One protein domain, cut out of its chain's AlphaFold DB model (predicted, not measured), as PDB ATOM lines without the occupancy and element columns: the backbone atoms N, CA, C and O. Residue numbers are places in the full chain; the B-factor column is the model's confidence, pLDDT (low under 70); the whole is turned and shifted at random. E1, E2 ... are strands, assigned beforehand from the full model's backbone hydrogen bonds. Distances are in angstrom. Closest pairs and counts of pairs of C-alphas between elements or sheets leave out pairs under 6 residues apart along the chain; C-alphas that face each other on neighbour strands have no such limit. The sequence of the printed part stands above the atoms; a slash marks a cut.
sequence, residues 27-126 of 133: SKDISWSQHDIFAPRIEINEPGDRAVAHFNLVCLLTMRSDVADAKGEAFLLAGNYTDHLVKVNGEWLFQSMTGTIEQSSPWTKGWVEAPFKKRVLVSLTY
ATOM      1  N   SER A  27      27.107 -32.346  36.275       58.00
ATOM      2  CA  SER A  27      27.878 -33.596  36.389       58.00
ATOM      3  C   SER A  27      27.273 -34.631  37.347       58.00
ATOM      4  O   SER A  27      27.437 -35.826  37.118       58.00
ATOM      5  N   LYS A  28      26.576 -34.208  38.407       65.00
ATOM      6  CA  LYS A  28      25.910 -35.122  39.354       65.00
ATOM      7  C   LYS A  28      24.601 -35.652  38.789       65.00
ATOM      8  O   LYS A  28      24.259 -36.813  39.018       65.00
ATOM      9  N   ASP A  29      23.926 -34.811  38.020       73.00
ATOM     10  CA  ASP A  29      22.633 -35.119  37.429       73.00
ATOM     11  C   ASP A  29      22.778 -35.887  36.112       73.00
ATOM     12  O   ASP A  29      21.822 -36.496  35.662       73.00
ATOM     13  N   ILE A  30      23.962 -35.941  35.501       80.00
ATOM     14  CA  ILE A  30      24.215 -36.718  34.283       80.00
ATOM     15  C   ILE A  30      24.766 -38.098  34.655       80.00
ATOM     16  O   ILE A  30      25.814 -38.239  35.281       80.00
ATOM     17  N   SER A  31      24.061 -39.152  34.250       84.62
ATOM     18  CA  SER A  31      24.501 -40.544  34.439       84.62
ATOM     19  C   SER A  31      25.328 -41.079  33.272       84.62
ATOM     20  O   SER A  31      26.183 -41.941  33.466       84.62
ATOM     21  N   TRP A  32      25.099 -40.544  32.075       85.69
ATOM     22  CA  TRP A  32      25.834 -40.862  30.860       85.69
ATOM     23  C   TRP A  32      25.777 -39.671  29.906       85.69
ATOM     24  O   TRP A  32      24.764 -38.974  29.856       85.69
ATOM     25  N   SER A  33      26.850 -39.438  29.150       86.25
ATOM     26  CA  SER A  33      26.834 -38.467  28.056       86.25
ATOM     27  C   SER A  33      27.826 -38.823  26.957       86.25
ATOM     28  O   SER A  33      28.893 -39.374  27.233       86.25
ATOM     29  N   GLN A  34      27.492 -38.440  25.729       88.31
ATOM     30  CA  GLN A  34      28.363 -38.429  24.564       88.31
ATOM     31  C   GLN A  34      28.427 -37.003  24.018       88.31
ATOM     32  O   GLN A  34      27.393 -36.365  23.835       88.31
ATOM     33  N   HIS A  35      29.641 -36.499  23.805       88.31
ATOM     34  CA  HIS A  35      29.890 -35.163  23.269       88.31
ATOM     35  C   HIS A  35      30.476 -35.297  21.866       88.31
ATOM     36  O   HIS A  35      31.623 -35.714  21.712       88.31
ATOM     37  N   ASP A  36      29.698 -34.918  20.862       89.62
ATOM     38  CA  ASP A  36      30.127 -34.860  19.474       89.62
ATOM     39  C   ASP A  36      30.529 -33.413  19.168       89.62
ATOM     40  O   ASP A  36      29.693 -32.523  18.989       89.62
ATOM     41  N   ILE A  37      31.841 -33.172  19.184       89.44
ATOM     42  CA  ILE A  37      32.454 -31.861  18.945       89.44
ATOM     43  C   ILE A  37      32.917 -31.802  17.490       89.44
ATOM     44  O   ILE A  37      33.667 -32.668  17.038       89.44
ATOM     45  N   PHE A  38      32.484 -30.786  16.744       90.25
ATOM     46  CA  PHE A  38      32.736 -30.699  15.305       90.25
ATOM     47  C   PHE A  38      32.901 -29.260  14.809       90.25
ATOM     48  O   PHE A  38      32.744 -28.295  15.557       90.25
ATOM     49  N   ALA A  39      33.232 -29.141  13.517       94.19
ATOM     50  CA  ALA A  39      33.491 -27.881  12.819       94.19
ATOM     51  C   ALA A  39      34.533 -26.991  13.532       94.19
ATOM     52  O   ALA A  39      34.222 -25.855  13.893       94.19
ATOM     53  N   PRO A  40      35.766 -27.491  13.752       93.31
ATOM     54  CA  PRO A  40      36.796 -26.714  14.424       93.31
ATOM     55  C   PRO A  40      37.187 -25.491  13.587       93.31
ATOM     56  O   PRO A  40      37.575 -25.621  12.425       93.31
ATOM     57  N   ARG A  41      37.157 -24.307  14.201       96.12
ATOM     58  CA  ARG A  41      37.824 -23.102  13.691       96.12
ATOM     59  C   ARG A  41      38.901 -22.698  14.683       96.12
ATOM     60  O   ARG A  41      38.582 -22.411  15.831       96.12
ATOM     61  N   ILE A  42      40.157 -22.698  14.249       95.88
ATOM     62  CA  ILE A  42      41.306 -22.454  15.122       95.88
ATOM     63  C   ILE A  42      42.083 -21.260  14.590       95.88
ATOM     64  O   ILE A  42      42.529 -21.259  13.445       95.88
ATOM     65  N   GLU A  43      42.255 -20.264  15.447       97.88
ATOM     66  CA  GLU A  43      42.970 -19.027  15.170       97.88
ATOM     67  C   GLU A  43      44.221 -19.010  16.051       97.88
ATOM     68  O   GLU A  43      44.122 -18.970  17.276       97.88
ATOM     69  N   ILE A  44      45.400 -19.110  15.437       96.19
ATOM     70  CA  ILE A  44      46.695 -19.114  16.131       96.19
ATOM     71  C   ILE A  44      47.286 -17.707  16.033       96.19
ATOM     72  O   ILE A  44      47.277 -17.113  14.956       96.19
ATOM     73  N   ASN A  45      47.794 -17.168  17.142       95.19
ATOM     74  CA  ASN A  45      48.456 -15.865  17.128       95.19
ATOM     75  C   ASN A  45      49.828 -15.927  16.432       95.19
ATOM     76  O   ASN A  45      50.455 -16.977  16.333       95.19
ATOM     77  N   GLU A  46      50.368 -14.778  16.047       86.88
ATOM     78  CA  GLU A  46      51.822 -14.591  15.988       86.88
ATOM     79  C   GLU A  46      52.260 -14.354  17.441       86.88
ATOM     80  O   GLU A  46      51.639 -13.494  18.078       86.88
ATOM     81  N   PRO A  47      53.205 -15.084  18.071       94.06
ATOM     82  CA  PRO A  47      54.309 -15.947  17.611       94.06
ATOM     83  C   PRO A  47      54.042 -17.473  17.579       94.06
ATOM     84  O   PRO A  47      54.987 -18.266  17.568       94.06
ATOM     85  N   GLY A  48      52.787 -17.925  17.575       93.81
ATOM     86  CA  GLY A  48      52.437 -19.349  17.484       93.81
ATOM     87  C   GLY A  48      52.373 -20.081  18.826       93.81
ATOM     88  O   GLY A  48      52.476 -21.312  18.870       93.81
ATOM     89  N   ASP A  49      52.224 -19.334  19.918       95.94
ATOM     90  CA  ASP A  49      52.194 -19.831  21.294       95.94
ATOM     91  C   ASP A  49      50.809 -19.730  21.954       95.94
ATOM     92  O   ASP A  49      50.612 -20.239  23.059       95.94
ATOM     93  N   ARG A  50      49.829 -19.113  21.286       96.19
ATOM     94  CA  ARG A  50      48.433 -19.043  21.727       96.19
ATOM     95  C   ARG A  50      47.489 -19.368  20.584       96.19
ATOM     96  O   ARG A  50      47.766 -19.068  19.425       96.19
ATOM     97  N   ALA A  51      46.351 -19.952  20.927       95.44
ATOM     98  CA  ALA A  51      45.278 -20.169  19.973       95.44
ATOM     99  C   ALA A  51      43.912 -19.933  20.614       95.44
ATOM    100  O   ALA A  51      43.733 -20.144  21.815       95.44
ATOM    101  N   VAL A  52      42.949 -19.516  19.800       96.69
ATOM    102  CA  VAL A  52      41.527 -19.540  20.133       96.69
ATOM    103  C   VAL A  52      40.872 -20.571  19.227       96.69
ATOM    104  O   VAL A  52      40.970 -20.482  18.004       96.69
ATOM    105  N   ALA A  53      40.252 -21.581  19.825       94.12
ATOM    106  CA  ALA A  53      39.559 -22.634  19.104       94.12
ATOM    107  C   ALA A  53      38.057 -22.554  19.373       94.12
ATOM    108  O   ALA A  53      37.617 -22.472  20.518       94.12
ATOM    109  N   HIS A  54      37.272 -22.583  18.305       95.00
ATOM    110  CA  HIS A  54      35.821 -22.589  18.355       95.00
ATOM    111  C   HIS A  54      35.292 -23.905  17.815       95.00
ATOM    112  O   HIS A  54      35.766 -24.396  16.787       95.00
ATOM    113  N   PHE A  55      34.276 -24.439  18.484       92.69
ATOM    114  CA  PHE A  55      33.652 -25.695  18.100       92.69
ATOM    115  C   PHE A  55      32.141 -25.627  18.256       92.69
ATOM    116  O   PHE A  55      31.631 -24.936  19.141       92.69
ATOM    117  N   ASN A  56      31.449 -26.423  17.450       93.31
ATOM    118  CA  ASN A  56      30.052 -26.757  17.674       93.31
ATOM    119  C   ASN A  56      29.956 -28.048  18.491       93.31
ATOM    120  O   ASN A  56      30.813 -28.928  18.385       93.31
ATOM    121  N   LEU A  57      28.897 -28.154  19.287       89.81
ATOM    122  CA  LEU A  57      28.584 -29.312  20.109       89.81
ATOM    123  C   LEU A  57      27.193 -29.833  19.758       89.81
ATOM    124  O   LEU A  57      26.221 -29.077  19.785       89.81
ATOM    125  N   VAL A  58      27.103 -31.142  19.550       91.38
ATOM    126  CA  VAL A  58      25.888 -31.923  19.782       91.38
ATOM    127  C   VAL A  58      26.202 -32.898  20.909       91.38
ATOM    128  O   VAL A  58      27.222 -33.577  20.881       91.38
ATOM    129  N   CYS A  59      25.367 -32.936  21.940       89.38
ATOM    130  CA  CYS A  59      25.563 -33.828  23.073       89.38
ATOM    131  C   CYS A  59      24.300 -34.636  23.343       89.38
ATOM    132  O   CYS A  59      23.206 -34.089  23.460       89.38
ATOM    133  N   LEU A  60      24.479 -35.948  23.451       89.31
ATOM    134  CA  LEU A  60      23.466 -36.881  23.923       89.31
ATOM    135  C   LEU A  60      23.743 -37.159  25.389       89.31
ATOM    136  O   LEU A  60      24.888 -37.421  25.755       89.31
ATOM    137  N   LEU A  61      22.723 -37.122  26.237       86.75
ATOM    138  CA  LEU A  61      22.915 -37.380  27.659       86.75
ATOM    139  C   LEU A  61      21.717 -38.050  28.311       86.75
ATOM    140  O   LEU A  61      20.591 -37.978  27.824       86.75
ATOM    141  N   THR A  62      21.975 -38.693  29.444       85.69
ATOM    142  CA  THR A  62      20.955 -39.255  30.325       85.69
ATOM    143  C   THR A  62      20.968 -38.499  31.648       85.69
ATOM    144  O   THR A  62      21.887 -38.677  32.456       85.69
ATOM    145  N   MET A  63      19.940 -37.682  31.879       82.19
ATOM    146  CA  MET A  63      19.696 -37.014  33.156       82.19
ATOM    147  C   MET A  63      19.127 -38.016  34.160       82.19
ATOM    148  O   MET A  63      18.228 -38.789  33.841       82.19
ATOM    149  N   ARG A  64      19.633 -38.017  35.386       80.31
ATOM    150  CA  ARG A  64      19.054 -38.743  36.512       80.31
ATOM    151  C   ARG A  64      17.724 -38.096  36.878       80.31
ATOM    152  O   ARG A  64      17.580 -36.879  36.806       80.31
ATOM    153  N   SER A  65      16.775 -38.926  37.287       74.19
ATOM    154  CA  SER A  65      15.570 -38.449  37.953       74.19
ATOM    155  C   SER A  65      15.875 -38.193  39.431       74.19
ATOM    156  O   SER A  65      16.727 -38.855  40.026       74.19
ATOM    157  N   ASP A  66      15.183 -37.218  40.006       71.50
ATOM    158  CA  ASP A  66      15.133 -36.941  41.441       71.50
ATOM    159  C   ASP A  66      14.302 -37.979  42.219       71.50
ATOM    160  O   ASP A  66      14.419 -38.082  43.440       71.50
ATOM    161  N   VAL A  67      13.496 -38.779  41.517       72.81
ATOM    162  CA  VAL A  67      12.733 -39.890  42.082       72.81
ATOM    163  C   VAL A  67      13.637 -41.115  42.229       72.81
ATOM    164  O   VAL A  67      14.260 -41.570  41.267       72.81
ATOM    165  N   ALA A  68      13.691 -41.672  43.442       68.31
ATOM    166  CA  ALA A  68      14.431 -42.900  43.724       68.31
ATOM    167  C   ALA A  68      13.985 -44.039  42.787       68.31
ATOM    168  O   ALA A  68      12.792 -44.220  42.544       68.31
ATOM    169  N   ASP A  69      14.956 -44.776  42.244       67.31
ATOM    170  CA  ASP A  69      14.770 -45.914  41.329       67.31
ATOM    171  C   ASP A  69      14.101 -45.604  39.974       67.31
ATOM    172  O   ASP A  69      13.847 -46.512  39.176       67.31
ATOM    173  N   ALA A  70      13.864 -44.329  39.651       75.81
ATOM    174  CA  ALA A  70      13.373 -43.948  38.336       75.81
ATOM    175  C   ALA A  70      14.464 -44.081  37.263       75.81
ATOM    176  O   ALA A  70      15.648 -43.791  37.469       75.81
ATOM    177  N   LYS A  71      14.046 -44.509  36.066       78.19
ATOM    178  CA  LYS A  71      14.918 -44.518  34.886       78.19
ATOM    179  C   LYS A  71      15.256 -43.072  34.520       78.19
ATOM    180  O   LYS A  71      14.371 -42.223  34.496       78.19
ATOM    181  N   GLY A  72      16.529 -42.807  34.236       83.50
ATOM    182  CA  GLY A  72      16.964 -41.493  33.767       83.50
ATOM    183  C   GLY A  72      16.298 -41.093  32.446       83.50
ATOM    184  O   GLY A  72      15.868 -41.946  31.667       83.50
ATOM    185  N   GLU A  73      16.225 -39.793  32.189       85.75
ATOM    186  CA  GLU A  73      15.623 -39.212  30.992       85.75
ATOM    187  C   GLU A  73      16.696 -38.897  29.942       85.75
ATOM    188  O   GLU A  73      17.747 -38.333  30.251       85.75
ATOM    189  N   ALA A  74      16.438 -39.264  28.687       89.19
ATOM    190  CA  ALA A  74      17.330 -38.972  27.570       89.19
ATOM    191  C   ALA A  74      17.126 -37.539  27.058       89.19
ATOM    192  O   ALA A  74      15.998 -37.113  26.808       89.19
ATOM    193  N   PHE A  75      18.225 -36.826  26.835       86.81
ATOM    194  CA  PHE A  75      18.252 -35.446  26.363       86.81
ATOM    195  C   PHE A  75      19.234 -35.263  25.208       86.81
ATOM    196  O   PHE A  75      20.255 -35.945  25.110       86.81
ATOM    197  N   LEU A  76      18.919 -34.274  24.377       86.88
ATOM    198  CA  LEU A  76      19.790 -33.696  23.367       86.88
ATOM    199  C   LEU A  76      20.163 -32.273  23.794       86.88
ATOM    200  O   LEU A  76      19.292 -31.484  24.166       86.88
ATOM    201  N   LEU A  77      21.442 -31.930  23.682       86.31
ATOM    202  CA  LEU A  77      21.944 -30.565  23.790       86.31
ATOM    203  C   LEU A  77      22.637 -30.158  22.493       86.31
ATOM    204  O   LEU A  77      23.347 -30.957  21.885       86.31
ATOM    205  N   ALA A  78      22.491 -28.891  22.125       88.38
ATOM    206  CA  ALA A  78      23.308 -28.259  21.101       88.38
ATOM    207  C   ALA A  78      23.891 -26.949  21.628       88.38
ATOM    208  O   ALA A  78      23.247 -26.212  22.388       88.38
ATOM    209  N   GLY A  79      25.124 -26.661  21.238       88.75
ATOM    210  CA  GLY A  79      25.836 -25.497  21.731       88.75
ATOM    211  C   GLY A  79      27.166 -25.269  21.040       88.75
ATOM    212  O   GLY A  79      27.442 -25.815  19.973       88.75
ATOM    213  N   ASN A  80      27.999 -24.463  21.682       90.12
ATOM    214  CA  ASN A  80      29.324 -24.118  21.197       90.12
ATOM    215  C   ASN A  80      30.341 -24.054  22.333       90.12
ATOM    216  O   ASN A  80      29.998 -23.740  23.475       90.12
ATOM    217  N   TYR A  81      31.594 -24.322  21.979       88.44
ATOM    218  CA  TYR A  81      32.760 -24.094  22.823       88.44
ATOM    219  C   TYR A  81      33.643 -22.998  22.238       88.44
ATOM    220  O   TYR A  81      33.756 -22.839  21.020       88.44
ATOM    221  N   THR A  82      34.276 -22.243  23.127       92.06
ATOM    222  CA  THR A  82      35.403 -21.364  22.828       92.06
ATOM    223  C   THR A  82      36.510 -21.654  23.827       92.06
ATOM    224  O   THR A  82      36.357 -21.404  25.027       92.06
ATOM    225  N   ASP A  83      37.619 -22.161  23.307       91.12
ATOM    226  CA  ASP A  83      38.779 -22.586  24.071       91.12
ATOM    227  C   ASP A  83      39.934 -21.630  23.812       91.12
ATOM    228  O   ASP A  83      40.343 -21.416  22.672       91.12
ATOM    229  N   HIS A  84      40.491 -21.082  24.883       92.38
ATOM    230  CA  HIS A  84      41.757 -20.370  24.837       92.38
ATOM    231  C   HIS A  84      42.869 -21.350  25.190       92.38
ATOM    232  O   HIS A  84      42.850 -21.978  26.251       92.38
ATOM    233  N   LEU A  85      43.846 -21.473  24.300       91.06
ATOM    234  CA  LEU A  85      44.937 -22.433  24.377       91.06
ATOM    235  C   LEU A  85      46.272 -21.696  24.495       91.06
ATOM    236  O   LEU A  85      46.473 -20.638  23.895       91.06
ATOM    237  N   VAL A  86      47.203 -22.284  25.239       94.00
ATOM    238  CA  VAL A  86      48.588 -21.818  25.359       94.00
ATOM    239  C   VAL A  86      49.545 -22.968  25.087       94.00
ATOM    240  O   VAL A  86      49.306 -24.093  25.523       94.00
ATOM    241  N   LYS A  87      50.624 -22.694  24.359       91.56
ATOM    242  CA  LYS A  87      51.678 -23.658  24.075       91.56
ATOM    243  C   LYS A  87      52.787 -23.532  25.110       91.56
ATOM    244  O   LYS A  87      53.353 -22.459  25.288       91.56
ATOM    245  N   VAL A  88      53.118 -24.628  25.778       91.19
ATOM    246  CA  VAL A  88      54.124 -24.685  26.844       91.19
ATOM    247  C   VAL A  88      55.031 -25.862  26.551       91.19
ATOM    248  O   VAL A  88      54.550 -26.980  26.402       91.19
ATOM    249  N   ASN A  89      56.335 -25.614  26.411       92.56
ATOM    250  CA  ASN A  89      57.321 -26.652  26.091       92.56
ATOM    251  C   ASN A  89      56.933 -27.509  24.864       92.56
ATOM    252  O   ASN A  89      57.185 -28.707  24.813       92.56
ATOM    253  N   GLY A  90      56.300 -26.882  23.864       91.19
ATOM    254  CA  GLY A  90      55.854 -27.541  22.633       91.19
ATOM    255  C   GLY A  90      54.461 -28.181  22.692       91.19
ATOM    256  O   GLY A  90      53.936 -28.529  21.634       91.19
ATOM    257  N   GLU A  91      53.825 -28.266  23.863       89.75
ATOM    258  CA  GLU A  91      52.498 -28.865  24.045       89.75
ATOM    259  C   GLU A  91      51.396 -27.812  24.201       89.75
ATOM    260  O   GLU A  91      51.578 -26.809  24.885       89.75
ATOM    261  N   TRP A  92      50.232 -28.040  23.586       88.50
ATOM    262  CA  TRP A  92      49.058 -27.179  23.746       88.50
ATOM    263  C   TRP A  92      48.262 -27.554  24.996       88.50
ATOM    264  O   TRP A  92      47.903 -28.716  25.186       88.50
ATOM    265  N   LEU A  93      47.948 -26.556  25.816       86.38
ATOM    266  CA  LEU A  93      47.209 -26.683  27.068       86.38
ATOM    267  C   LEU A  93      46.024 -25.711  27.088       86.38
ATOM    268  O   LEU A  93      46.103 -24.619  26.524       86.38
ATOM    269  N   PHE A  94      44.940 -26.077  27.776       85.19
ATOM    270  CA  PHE A  94      43.790 -25.189  27.973       85.19
ATOM    271  C   PHE A  94      44.118 -24.103  28.995       85.19
ATOM    272  O   PHE A  94      44.349 -24.383  30.168       85.19
ATOM    273  N   GLN A  95      44.080 -22.848  28.560       86.38
ATOM    274  CA  GLN A  95      44.103 -21.686  29.441       86.38
ATOM    275  C   GLN A  95      42.704 -21.431  30.026       86.38
ATOM    276  O   GLN A  95      42.539 -21.255  31.237       86.38
ATOM    277  N   SER A  96      41.680 -21.455  29.175       83.94
ATOM    278  CA  SER A  96      40.273 -21.404  29.572       83.94
ATOM    279  C   SER A  96      39.384 -22.069  28.524       83.94
ATOM    280  O   SER A  96      39.773 -22.218  27.370       83.94
ATOM    281  N   MET A  97      38.189 -22.472  28.939       83.94
ATOM    282  CA  MET A  97      37.146 -23.027  28.079       83.94
ATOM    283  C   MET A  97      35.809 -22.427  28.494       83.94
ATOM    284  O   MET A  97      35.445 -22.449  29.672       83.94
ATOM    285  N   THR A  98      35.067 -21.914  27.520       83.69
ATOM    286  CA  THR A  98      33.697 -21.437  27.712       83.69
ATOM    287  C   THR A  98      32.759 -22.233  26.823       83.69
ATOM    288  O   THR A  98      32.987 -22.334  25.625       83.69
ATOM    289  N   GLY A  99      31.703 -22.787  27.412       81.31
ATOM    290  CA  GLY A  99      30.646 -23.515  26.724       81.31
ATOM    291  C   GLY A  99      29.295 -22.822  26.884       81.31
ATOM    292  O   GLY A  99      28.857 -22.542  28.009       81.31
ATOM    293  N   THR A 100      28.609 -22.591  25.768       81.06
ATOM    294  CA  THR A 100      27.230 -22.086  25.744       81.06
ATOM    295  C   THR A 100      26.302 -23.172  25.228       81.06
ATOM    296  O   THR A 100      26.555 -23.740  24.170       81.06
ATOM    297  N   ILE A 101      25.209 -23.430  25.946       80.81
ATOM    298  CA  ILE A 101      24.095 -24.215  25.416       80.81
ATOM    299  C   ILE A 101      23.129 -23.261  24.736       80.81
ATOM    300  O   ILE A 101      22.640 -22.298  25.332       80.81
ATOM    301  N   GLU A 102      22.837 -23.557  23.482       82.88
ATOM    302  CA  GLU A 102      21.859 -22.824  22.691       82.88
ATOM    303  C   GLU A 102      20.512 -23.536  22.714       82.88
ATOM    304  O   GLU A 102      19.475 -22.876  22.786       82.88
ATOM    305  N   GLN A 103      20.534 -24.872  22.729       81.31
ATOM    306  CA  GLN A 103      19.339 -25.699  22.765       81.31
ATOM    307  C   GLN A 103      19.496 -26.894  23.701       81.31
ATOM    308  O   GLN A 103      20.548 -27.528  23.762       81.31
ATOM    309  N   SER A 104      18.410 -27.227  24.389       83.69
ATOM    310  CA  SER A 104      18.294 -28.432  25.203       83.69
ATOM    311  C   SER A 104      16.880 -28.978  25.102       83.69
ATOM    312  O   SER A 104      15.926 -28.227  25.327       83.69
ATOM    313  N   SER A 105      16.727 -30.268  24.839       82.75
ATOM    314  CA  SER A 105      15.407 -30.882  24.782       82.75
ATOM    315  C   SER A 105      15.424 -32.341  25.224       82.75
ATOM    316  O   SER A 105      16.426 -33.032  25.020       82.75
ATOM    317  N   PRO A 106      14.313 -32.844  25.789       86.06
ATOM    318  CA  PRO A 106      14.099 -34.278  25.890       86.06
ATOM    319  C   PRO A 106      14.183 -34.913  24.504       86.06
ATOM    320  O   PRO A 106      13.634 -34.383  23.532       86.06
ATOM    321  N   TRP A 107      14.833 -36.071  24.418       86.00
ATOM    322  CA  TRP A 107      14.997 -36.813  23.167       86.00
ATOM    323  C   TRP A 107      13.654 -37.084  22.476       86.00
ATOM    324  O   TRP A 107      13.533 -36.938  21.265       86.00
ATOM    325  N   THR A 108      12.623 -37.413  23.257       86.06
ATOM    326  CA  THR A 108      11.281 -37.760  22.765       86.06
ATOM    327  C   THR A 108      10.504 -36.586  22.177       86.06
ATOM    328  O   THR A 108       9.601 -36.813  21.382       86.06
ATOM    329  N   LYS A 109      10.845 -35.347  22.552       85.12
ATOM    330  CA  LYS A 109      10.202 -34.124  22.040       85.12
ATOM    331  C   LYS A 109      10.987 -33.492  20.892       85.12
ATOM    332  O   LYS A 109      10.448 -32.715  20.108       85.12
ATOM    333  N   GLY A 110      12.281 -33.804  20.800       81.75
ATOM    334  CA  GLY A 110      13.178 -33.172  19.840       81.75
ATOM    335  C   GLY A 110      13.300 -31.657  20.054       81.75
ATOM    336  O   GLY A 110      12.783 -31.084  21.013       81.75
ATOM    337  N   TRP A 111      14.034 -30.993  19.167       82.31
ATOM    338  CA  TRP A 111      14.321 -29.556  19.273       82.31
ATOM    339  C   TRP A 111      13.233 -28.660  18.666       82.31
ATOM    340  O   TRP A 111      13.306 -27.446  18.818       82.31
ATOM    341  N   VAL A 112      12.251 -29.236  17.966       83.12
ATOM    342  CA  VAL A 112      11.143 -28.490  17.348       83.12
ATOM    343  C   VAL A 112      10.089 -28.119  18.394       83.12
ATOM    344  O   VAL A 112       9.587 -26.999  18.389       83.12
ATOM    345  N   GLU A 113       9.791 -29.028  19.325       82.44
ATOM    346  CA  GLU A 113       8.771 -28.818  20.364       82.44
ATOM    347  C   GLU A 113       9.326 -28.166  21.644       82.44
ATOM    348  O   GLU A 113       8.570 -27.803  22.549       82.44
ATOM    349  N   ALA A 114      10.648 -28.003  21.740       69.25
ATOM    350  CA  ALA A 114      11.320 -27.383  22.876       69.25
ATOM    351  C   ALA A 114      11.793 -25.961  22.519       69.25
ATOM    352  O   ALA A 114      12.649 -25.804  21.645       69.25
ATOM    353  N   PRO A 115      11.295 -24.904  23.188       66.12
ATOM    354  CA  PRO A 115      11.742 -23.543  22.909       66.12
ATOM    355  C   PRO A 115      13.218 -23.361  23.283       66.12
ATOM    356  O   PRO A 115      13.646 -23.795  24.355       66.12
ATOM    357  N   PHE A 116      13.969 -22.661  22.427       60.91
ATOM    358  CA  PHE A 116      15.376 -22.334  22.660       60.91
ATOM    359  C   PHE A 116      15.542 -21.551  23.964       60.91
ATOM    360  O   PHE A 116      15.006 -20.453  24.134       60.91
ATOM    361  N   LYS A 117      16.325 -22.105  24.888       60.97
ATOM    362  CA  LYS A 117      16.715 -21.439  26.133       60.97
ATOM    363  C   LYS A 117      18.226 -21.281  26.132       60.97
ATOM    364  O   LYS A 117      18.939 -22.156  26.616       60.97
ATOM    365  N   LYS A 118      18.718 -20.155  25.603       56.38
ATOM    366  CA  LYS A 118      20.151 -19.843  25.636       56.38
ATOM    367  C   LYS A 118      20.616 -19.750  27.089       56.38
ATOM    368  O   LYS A 118      20.099 -18.939  27.858       56.38
ATOM    369  N   ARG A 119      21.588 -20.577  27.469       60.62
ATOM    370  CA  ARG A 119      22.167 -20.594  28.815       60.62
ATOM    371  C   ARG A 119      23.675 -20.804  28.723       60.62
ATOM    372  O   ARG A 119      24.145 -21.737  28.077       60.62
ATOM    373  N   VAL A 120      24.438 -19.950  29.399       53.22
ATOM    374  CA  VAL A 120      25.869 -20.195  29.624       53.22
ATOM    375  C   VAL A 120      25.975 -21.323  30.641       53.22
ATOM    376  O   VAL A 120      25.401 -21.223  31.725       53.22
ATOM    377  N   LEU A 121      26.638 -22.417  30.274       57.53
ATOM    378  CA  LEU A 121      26.635 -23.634  31.085       57.53
ATOM    379  C   LEU A 121      27.964 -23.853  31.797       57.53
ATOM    380  O   LEU A 121      27.991 -24.317  32.933       57.53
ATOM    381  N   VAL A 122      29.066 -23.536  31.119       56.50
ATOM    382  CA  VAL A 122      30.406 -23.835  31.613       56.50
ATOM    383  C   VAL A 122      31.319 -22.662  31.303       56.50
ATOM    384  O   VAL A 122      31.487 -22.281  30.151       56.50
ATOM    385  N   SER A 123      31.942 -22.109  32.336       53.19
ATOM    386  CA  SER A 123      33.134 -21.279  32.203       53.19
ATOM    387  C   SER A 123      34.188 -21.882  33.118       53.19
ATOM    388  O   SER A 123      34.051 -21.873  34.342       53.19
ATOM    389  N   LEU A 124      35.205 -22.490  32.517       55.53
ATOM    390  CA  LEU A 124      36.347 -23.054  33.214       55.53
ATOM    391  C   LEU A 124      37.555 -22.180  32.912       55.53
ATOM    392  O   LEU A 124      38.011 -22.089  31.777       55.53
ATOM    393  N   THR A 125      38.084 -21.538  33.947       53.81
ATOM    394  CA  THR A 125      39.377 -20.859  33.873       53.81
ATOM    395  C   THR A 125      40.368 -21.654  34.704       53.81
ATOM    396  O   THR A 125      40.190 -21.787  35.916       53.81
ATOM    397  N   TYR A 126      41.421 -22.170  34.075       54.19
ATOM    398  CA  TYR A 126      42.463 -22.913  34.774       54.19
ATOM    399  C   TYR A 126      43.403 -21.919  35.472       54.19
ATOM    400  O   TYR A 126      44.430 -21.507  34.938       54.19
TER     401      TYR A 126
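What this domain is: This is residues 27 to 126 of the 133 residues of the protein "SnoaL-like domain-containing protein" of Pseudomonas putida S11 (UniProt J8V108). A single long, twisted sheet of five strands makes the whole, with E1 to E4 each bent sharply along their length into a wide V and the short E5 along one edge. No named helix covers either face. The printed part has 100 residues, and its named strands follow each other as E1, E2, E3, E4, E5, also their order across the all-antiparallel sheet: a meander, each strand the antiparallel neighbour of the one before. The class is all strand; the whole is loose, with a radius of gyration of the C-alphas of 16.5 A, and elongated, spanning 53 by 29 by 18 A.

Where its parts are: E3, residues 73 to 88, is 41.4 A long, and E4, residues 91 to 106, is 38.8 A. E2, residues 50 to 63, measures 35.8 A. E1, residues 30 to 44, measures 33.8 A and begins at C-alpha 30 (24.215, -36.718, 34.283). E5, residues 119 to 125, measures 17.9 A and ends at C-alpha 125 (39.377, -20.859, 33.873).

How they stand to each other: E3 bends by 64 degrees at residue 78, and E1 by 67 degrees at residue 39. The hairpin E2 and E3 has directions 159 degrees apart, with N 57 and O 79 2.8 A apart, within hydrogen-bond range. In the hairpin E3 and E4, N 82 and O 98 are within range at 2.8 A. In the hairpin E1 and E2, N 36 and O 58 are within range at 2.8 A. In the hairpin E4 and E5, N 99 and O 122 are within range at 2.8 A. The edge strands E1 and E5 are apart.

The domain as a whole: The C-alphas of Pro 47 and Asp 69, the two farthest apart, are 55.0 A apart. The printed part has no cut. The link E4 to E5, 12 residues, is long. Mean pLDDT of the printed part is 82.8; residues 27 to 28, 68 to 69 and 114 to 126 are under 70.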